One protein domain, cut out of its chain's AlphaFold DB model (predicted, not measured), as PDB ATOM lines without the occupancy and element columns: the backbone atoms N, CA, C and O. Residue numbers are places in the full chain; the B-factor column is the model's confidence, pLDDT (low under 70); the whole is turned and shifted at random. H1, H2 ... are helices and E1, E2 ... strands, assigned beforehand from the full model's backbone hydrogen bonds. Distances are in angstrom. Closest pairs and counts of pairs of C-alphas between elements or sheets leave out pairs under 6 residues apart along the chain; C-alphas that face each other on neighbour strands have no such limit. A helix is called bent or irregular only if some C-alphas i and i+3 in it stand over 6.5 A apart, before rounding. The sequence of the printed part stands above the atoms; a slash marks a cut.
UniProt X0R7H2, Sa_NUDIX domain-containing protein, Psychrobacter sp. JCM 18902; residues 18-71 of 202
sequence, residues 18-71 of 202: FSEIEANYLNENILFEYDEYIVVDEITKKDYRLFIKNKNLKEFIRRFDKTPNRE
ATOM      1  N   PHE A  18     164.779 159.445 249.592       93.44
ATOM      2  CA  PHE A  18     163.670 159.145 248.685       93.44
ATOM      3  C   PHE A  18     163.927 159.606 247.256       93.44
ATOM      4  O   PHE A  18     164.741 160.490 246.998       93.44
ATOM      5  N   SER A  19     163.226 158.988 246.306       93.44
ATOM      6  CA  SER A  19     163.285 159.380 244.900       93.44
ATOM      7  C   SER A  19     162.378 160.577 244.611       93.44
ATOM      8  O   SER A  19     161.517 160.956 245.400       93.44
ATOM      9  N   GLU A  20     162.531 161.171 243.433       91.81
ATOM     10  CA  GLU A  20     161.658 162.264 242.989       91.81
ATOM     11  C   GLU A  20     160.197 161.830 242.810       91.81
ATOM     12  O   GLU A  20     159.281 162.591 243.098       91.81
ATOM     13  N   ILE A  21     159.975 160.566 242.440       94.56
ATOM     14  CA  ILE A  21     158.634 159.975 242.344       94.56
ATOM     15  C   ILE A  21     157.942 160.005 243.710       94.56
ATOM     16  O   ILE A  21     156.755 160.313 243.808       94.56
ATOM     17  N   GLU A  22     158.679 159.696 244.778       95.00
ATOM     18  CA  GLU A  22     158.134 159.784 246.129       95.00
ATOM     19  C   GLU A  22     157.918 161.232 246.562       95.00
ATOM     20  O   GLU A  22     156.893 161.518 247.170       95.00
ATOM     21  N   ALA A  23     158.830 162.144 246.212       91.88
ATOM     22  CA  ALA A  23     158.673 163.569 246.496       91.88
ATOM     23  C   ALA A  23     157.352 164.106 245.923       91.88
ATOM     24  O   ALA A  23     156.560 164.706 246.649       91.88
ATOM     25  N   ASN A  24     157.084 163.811 244.649       92.69
ATOM     26  CA  ASN A  24     155.859 164.225 243.965       92.69
ATOM     27  C   ASN A  24     154.621 163.615 244.630       92.69
ATOM     28  O   ASN A  24     153.680 164.337 244.954       92.69
ATOM     29  N   TYR A  25     154.657 162.314 244.942       94.75
ATOM     30  CA  TYR A  25     153.560 161.655 245.652       94.75
ATOM     31  C   TYR A  25     153.266 162.317 247.006       94.75
ATOM     32  O   TYR A  25     152.106 162.586 247.326       94.75
ATOM     33  N   LEU A  26     154.301 162.564 247.814       93.62
ATOM     34  CA  LEU A  26     154.147 163.172 249.134       93.62
ATOM     35  C   LEU A  26     153.589 164.596 249.021       93.62
ATOM     36  O   LEU A  26     152.726 164.961 249.817       93.62
ATOM     37  N   ASN A  27     154.025 165.370 248.025       90.31
ATOM     38  CA  ASN A  27     153.533 166.725 247.789       90.31
ATOM     39  C   ASN A  27     152.047 166.736 247.385       90.31
ATOM     40  O   ASN A  27     151.261 167.495 247.940       90.31
ATOM     41  N   GLU A  28     151.639 165.847 246.480       92.00
ATOM     42  CA  GLU A  28     150.261 165.787 245.975       92.00
ATOM     43  C   GLU A  28     149.256 165.233 246.998       92.00
ATOM     44  O   GLU A  28     148.105 165.665 247.028       92.00
ATOM     45  N   ASN A  29     149.672 164.270 247.832       92.81
ATOM     46  CA  ASN A  29     148.739 163.481 248.650       92.81
ATOM     47  C   ASN A  29     148.835 163.773 250.153       92.81
ATOM     48  O   ASN A  29     147.835 163.687 250.862       92.81
ATOM     49  N   ILE A  30     150.025 164.101 250.662       88.88
ATOM     50  CA  ILE A  30     150.274 164.262 252.104       88.88
ATOM     51  C   ILE A  30     150.556 165.722 252.474       88.88
ATOM     52  O   ILE A  30     150.225 166.104 253.597       88.88
ATOM     53  N   LEU A  31     151.078 166.536 251.549       84.44
ATOM     54  CA  LEU A  31     151.562 167.905 251.771       84.44
ATOM     55  C   LEU A  31     152.601 167.948 252.901       84.44
ATOM     56  O   LEU A  31     152.256 167.994 254.087       84.44
ATOM     57  N   PHE A  32     153.876 167.924 252.521       85.31
ATOM     58  CA  PHE A  32     154.996 168.015 253.450       85.31
ATOM     59  C   PHE A  32     155.785 169.306 253.223       85.31
ATOM     60  O   PHE A  32     155.801 169.847 252.121       85.31
ATOM     61  N   GLU A  33     156.465 169.759 254.266       84.06
ATOM     62  CA  GLU A  33     157.457 170.830 254.208       84.06
ATOM     63  C   GLU A  33     158.827 170.231 254.551       84.06
ATOM     64  O   GLU A  33     158.920 169.258 255.310       84.06
ATOM     65  N   TYR A  34     159.896 170.748 253.951       78.81
ATOM     66  CA  TYR A  34     161.247 170.320 254.312       78.81
ATOM     67  C   TYR A  34     161.629 170.877 255.681       78.81
ATOM     68  O   TYR A  34     161.152 171.935 256.084       78.81
ATOM     69  N   ASP A  35     162.492 170.160 256.396       72.38
ATOM     70  CA  ASP A  35     163.050 170.659 257.647       72.38
ATOM     71  C   ASP A  35     163.994 171.846 257.390       72.38
ATOM     72  O   ASP A  35     165.104 171.661 256.896       72.38
ATOM     73  N   GLU A  36     163.549 173.061 257.718       67.12
ATOM     74  CA  GLU A  36     164.331 174.294 257.562       67.12
ATOM     75  C   GLU A  36     165.389 174.490 258.662       67.12
ATOM     76  O   GLU A  36     166.291 175.315 258.510       67.12
ATOM     77  N   TYR A  37     165.338 173.723 259.762       68.88
ATOM     78  CA  TYR A  37     166.344 173.791 260.834       68.88
ATOM     79  C   TYR A  37     167.652 173.097 260.450       68.88
ATOM     80  O   TYR A  37     168.678 173.232 261.125       68.88
ATOM     81  N   ILE A  38     167.629 172.356 259.346       64.50
ATOM     82  CA  ILE A  38     168.790 171.762 258.716       64.50
ATOM     83  C   ILE A  38     168.921 172.398 257.339       64.50
ATOM     84  O   ILE A  38     168.071 172.187 256.483       64.50
ATOM     85  N   VAL A  39     170.008 173.141 257.110       61.94
ATOM     86  CA  VAL A  39     170.294 173.708 255.784       61.94
ATOM     87  C   VAL A  39     170.243 172.582 254.755       61.94
ATOM     88  O   VAL A  39     171.027 171.633 254.834       61.94
ATOM     89  N   VAL A  40     169.288 172.686 253.830       59.25
ATOM     90  CA  VAL A  40     169.152 171.751 252.717       59.25
ATOM     91  C   VAL A  40     170.255 172.072 251.713       59.25
ATOM     92  O   VAL A  40     170.215 173.084 251.019       59.25
ATOM     93  N   ASP A  41     171.254 171.206 251.661       60.97
ATOM     94  CA  ASP A  41     172.325 171.186 250.667       60.97
ATOM     95  C   ASP A  41     172.123 170.020 249.678       60.97
ATOM     96  O   ASP A  41     171.172 169.241 249.786       60.97
ATOM     97  N   GLU A  42     173.002 169.884 248.682       58.16
ATOM     98  CA  GLU A  42     172.932 168.784 247.706       58.16
ATOM     99  C   GLU A  42     172.982 167.399 248.368       58.16
ATOM    100  O   GLU A  42     172.358 166.458 247.873       58.16
ATOM    101  N   ILE A  43     173.661 167.298 249.515       60.94
ATOM    102  CA  ILE A  43     173.849 166.064 250.278       60.94
ATOM    103  C   ILE A  43     172.601 165.715 251.078       60.94
ATOM    104  O   ILE A  43     172.338 164.540 251.263       60.94
ATOM    105  N   THR A  44     171.804 166.678 251.533       63.25
ATOM    106  CA  THR A  44     170.582 166.467 252.337       63.25
ATOM    107  C   THR A  44     169.300 166.583 251.517       63.25
ATOM    108  O   THR A  44     168.226 166.183 251.979       63.25
ATOM    109  N   LYS A  45     169.399 167.037 250.261       68.12
ATOM    110  CA  LYS A  45     168.316 167.007 249.274       68.12
ATOM    111  C   LYS A  45     167.743 165.584 249.229       68.12
ATOM    112  O   LYS A  45     168.451 164.621 248.931       68.12
ATOM    113  N   LYS A  46     166.452 165.452 249.555       83.06
ATOM    114  CA  LYS A  46     165.695 164.182 249.623       83.06
ATOM    115  C   LYS A  46     165.975 163.282 250.841       83.06
ATOM    116  O   LYS A  46     165.651 162.097 250.786       83.06
ATOM    117  N   ASP A  47     166.520 163.812 251.937       88.50
ATOM    118  CA  ASP A  47     166.434 163.144 253.245       88.50
ATOM    119  C   ASP A  47     164.976 163.076 253.710       88.50
ATOM    120  O   ASP A  47     164.258 164.073 253.635       88.50
ATOM    121  N   TYR A  48     164.550 161.947 254.281       90.56
ATOM    122  CA  TYR A  48     163.286 161.809 255.018       90.56
ATOM    123  C   TYR A  48     163.309 162.577 256.356       90.56
ATOM    124  O   TYR A  48     163.141 162.011 257.436       90.56
ATOM    125  N   ARG A  49     163.511 163.889 256.271       89.25
ATOM    126  CA  ARG A  49     163.365 164.878 257.340       89.25
ATOM    127  C   ARG A  49     162.295 165.858 256.889       89.25
ATOM    128  O   ARG A  49     162.565 166.774 256.117       89.25
ATOM    129  N   LEU A  50     161.058 165.558 257.268       90.19
ATOM    130  CA  LEU A  50     159.880 166.219 256.724       90.19
ATOM    131  C   LEU A  50     158.978 166.696 257.857       90.19
ATOM    132  O   LEU A  50     158.672 165.931 258.775       90.19
ATOM    133  N   PHE A  51     158.481 167.919 257.730       90.06
ATOM    134  CA  PHE A  51     157.340 168.397 258.487       90.06
ATOM    135  C   PHE A  51     156.056 167.935 257.817       90.06
ATOM    136  O   PHE A  51     155.838 168.115 256.620       90.06
ATOM    137  N   ILE A  52     155.189 167.319 258.612       90.50
ATOM    138  CA  ILE A  52     153.904 166.801 258.161       90.50
ATOM    139  C   ILE A  52     152.807 167.263 259.109       90.50
ATOM    140  O   ILE A  52     152.959 167.268 260.332       90.50
ATOM    141  N   LYS A  53     151.651 167.616 258.550       89.88
ATOM    142  CA  LYS A  53     150.485 167.959 259.368       89.88
ATOM    143  C   LYS A  53     150.024 166.718 260.129       89.88
ATOM    144  O   LYS A  53     149.833 165.664 259.528       89.88
ATOM    145  N   ASN A  54     149.758 166.861 261.428       89.75
ATOM    146  CA  ASN A  54     149.370 165.749 262.307       89.75
ATOM    147  C   ASN A  54     148.215 164.895 261.738       89.75
ATOM    148  O   ASN A  54     148.256 163.668 261.796       89.75
ATOM    149  N   LYS A  55     147.225 165.531 261.092       92.25
ATOM    150  CA  LYS A  55     146.103 164.835 260.430       92.25
ATOM    151  C   LYS A  55     146.537 163.779 259.397       92.25
ATOM    152  O   LYS A  55     145.825 162.798 259.212       92.25
ATOM    153  N   ASN A  56     147.714 163.944 258.788       93.62
ATOM    154  CA  ASN A  56     148.250 163.074 257.741       93.62
ATOM    155  C   ASN A  56     149.305 162.082 258.273       93.62
ATOM    156  O   ASN A  56     149.777 161.231 257.524       93.62
ATOM    157  N   LEU A  57     149.659 162.125 259.565       91.12
ATOM    158  CA  LEU A  57     150.732 161.302 260.148       91.12
ATOM    159  C   LEU A  57     150.505 159.798 259.970       91.12
ATOM    160  O   LEU A  57     151.412 159.057 259.587       91.12
ATOM    161  N   LYS A  58     149.278 159.331 260.219       92.31
ATOM    162  CA  LYS A  58     148.933 157.911 260.068       92.31
ATOM    163  C   LYS A  58     149.060 157.451 258.616       92.31
ATOM    164  O   LYS A  58     149.494 156.328 258.366       92.31
ATOM    165  N   GLU A  59     148.659 158.292 257.670       94.56
ATOM    166  CA  GLU A  59     148.766 158.004 256.242       94.56
ATOM    167  C   GLU A  59     150.225 157.998 255.786       94.56
ATOM    168  O   GLU A  59     150.659 157.033 255.155       94.56
ATOM    169  N   PHE A  60     151.003 158.991 256.216       94.56
ATOM    170  CA  PHE A  60     152.433 159.073 255.956       94.56
ATOM    171  C   PHE A  60     153.181 157.822 256.425       94.56
ATOM    172  O   PHE A  60     153.889 157.205 255.633       94.56
ATOM    173  N   ILE A  61     152.973 157.372 257.670       92.81
ATOM    174  CA  ILE A  61     153.639 156.159 258.181       92.81
ATOM    175  C   ILE A  61     153.268 154.931 257.333       92.81
ATOM    176  O   ILE A  61     154.131 154.119 256.994       92.81
ATOM    177  N   ARG A  62     151.996 154.802 256.922       93.81
ATOM    178  CA  ARG A  62     151.555 153.701 256.047       93.81
ATOM    179  C   ARG A  62     152.195 153.770 254.662       93.81
ATOM    180  O   ARG A  62     152.497 152.714 254.107       93.81
ATOM    181  N   ARG A  63     152.377 154.971 254.099       95.00
ATOM    182  CA  ARG A  63     153.069 155.178 252.820       95.00
ATOM    183  C   ARG A  63     154.547 154.825 252.944       95.00
ATOM    184  O   ARG A  63     155.031 154.017 252.151       95.00
ATOM    185  N   PHE A  64     155.220 155.347 253.966       93.44
ATOM    186  CA  PHE A  64     156.633 155.096 254.253       93.44
ATOM    187  C   PHE A  64     156.953 153.597 254.347       93.44
ATOM    188  O   PHE A  64     157.970 153.120 253.836       93.44
ATOM    189  N   ASP A  65     156.060 152.816 254.956       91.38
ATOM    190  CA  ASP A  65     156.235 151.369 255.099       91.38
ATOM    191  C   ASP A  65     156.099 150.571 253.800       91.38
ATOM    192  O   ASP A  65     156.600 149.442 253.736       91.38
ATOM    193  N   LYS A  66     155.419 151.132 252.796       91.94
ATOM    194  CA  LYS A  66     155.019 150.436 251.567       91.94
ATOM    195  C   LYS A  66     155.741 150.913 250.316       91.94
ATOM    196  O   LYS A  66     155.832 150.147 249.361       91.94
ATOM    197  N   THR A  67     156.182 152.167 250.283       93.88
ATOM    198  CA  THR A  67     156.761 152.750 249.074       93.88
ATOM    199  C   THR A  67     158.090 152.068 248.720       93.88
ATOM    200  O   THR A  67     158.937 151.897 249.601       93.88
ATOM    201  N   PRO A  68     158.300 151.670 247.452       93.62
ATOM    202  CA  PRO A  68     159.606 151.225 246.971       93.62
ATOM    203  C   PRO A  68     160.518 152.404 246.608       93.62
ATOM    204  O   PRO A  68     161.698 152.207 246.356       93.62
ATOM    205  N   ASN A  69     159.989 153.632 246.582       95.12
ATOM    206  CA  ASN A  69     160.673 154.831 246.097       95.12
ATOM    207  C   ASN A  69     161.549 155.495 247.175       95.12
ATOM    208  O   ASN A  69     161.638 156.721 247.265       95.12
ATOM    209  N   ARG A  70     162.183 154.669 248.006       93.19
ATOM    210  CA  ARG A  70     163.113 155.070 249.060       93.19
ATOM    211  C   ARG A  70     164.222 154.050 249.218       93.19
ATOM    212  O   ARG A  70     164.076 152.919 248.758       93.19
ATOM    213  N   GLU A  71     165.270 154.422 249.944       92.31
ATOM    214  CA  GLU A  71     166.288 153.464 250.378       92.31
ATOM    215  C   GLU A  71     165.635 152.245 251.026       92.31
ATOM    216  O   GLU A  71     164.823 152.350 251.958       92.31
TER     217      GLU A  71
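What this domain is: This is residues 18 to 71 of the 202 residues of the protein "Sa_NUDIX domain-containing protein" of Psychrobacter sp. JCM 18902 (UniProt X0R7H2). Two helices, H1 and H2, stand near each other and run roughly opposite ways, and a short two-stranded hairpin, E1 and E2, joins them at one end. The long loop of that hairpin swings away from the helices, and its residues 39 to 44 stick out. The printed part has 54 residues, with two named helices and two named strands in the order H1, E1, E2, H2; the sheet's order is E1, E2, antiparallel, and the class is mixed, helices and strands. The whole is compact, with a radius of gyration of the C-alphas of 10.9 A and spans of 27 by 23 by 17 A.

Where its parts are: Start at Phe 18 and move to C-alpha 20 at (161.658, 162.264, 242.989), where H1 begins; it covers residues 20 to 29 and measures 14.2 A from first to last C-alpha. Next look at residues 32 to 34 for E1, 6.7 A long, beginning at C-alpha 32 at (154.996, 168.015, 253.450). Residues 35 to 49 hold no named element, and then E2 covers residues 50 to 52, 6.2 A long. H2 covers residues 54 to 66 and runs 19.5 A to C-alpha 66 at (155.019, 150.436, 251.567). H2 is irregular: C-alphas 55 and 58 are 7.5 A apart, against about 5 A in a regular helix.

How they stand to each other: Begin with H1 and look from it toward E1: their closest C-alphas are those of Leu 26 and Phe 32, 6.5 A apart. E1 and E2 are a hairpin of antiparallel neighbours, with 147 degrees between their directions. Look at C-alphas 33 and 51, which face each other at 4.9 A; there N 33 and O 51 are within hydrogen-bond range at 2.9 A, and N 51 and O 33 at 2.8 A. H1 and H2 are near each other, with 9 pairs of C-alphas within 10 A but no pair within 8 A. H1 and E2 are apart, and so are E1 and H2. In H1 every O i to N i+4 pair is within hydrogen-bond range; in H2, 6 of 9 are.

The domain as a whole: Look for the two C-alphas farthest apart at Glu 42 and Lys 55, 30.0 A from each other. The first and last printed C-alphas, those of Phe 18 and Glu 71, are 6.5 A apart, and the printed part has no cut. The links from H1 to E1 and from E2 to H2 are tight, while the link from E1 to E2, 15 residues, is long. In the B-factor column you will find a mean pLDDT of 85.7 for the printed part, with residues 36 to 45 under 70, where the model's confidence is low.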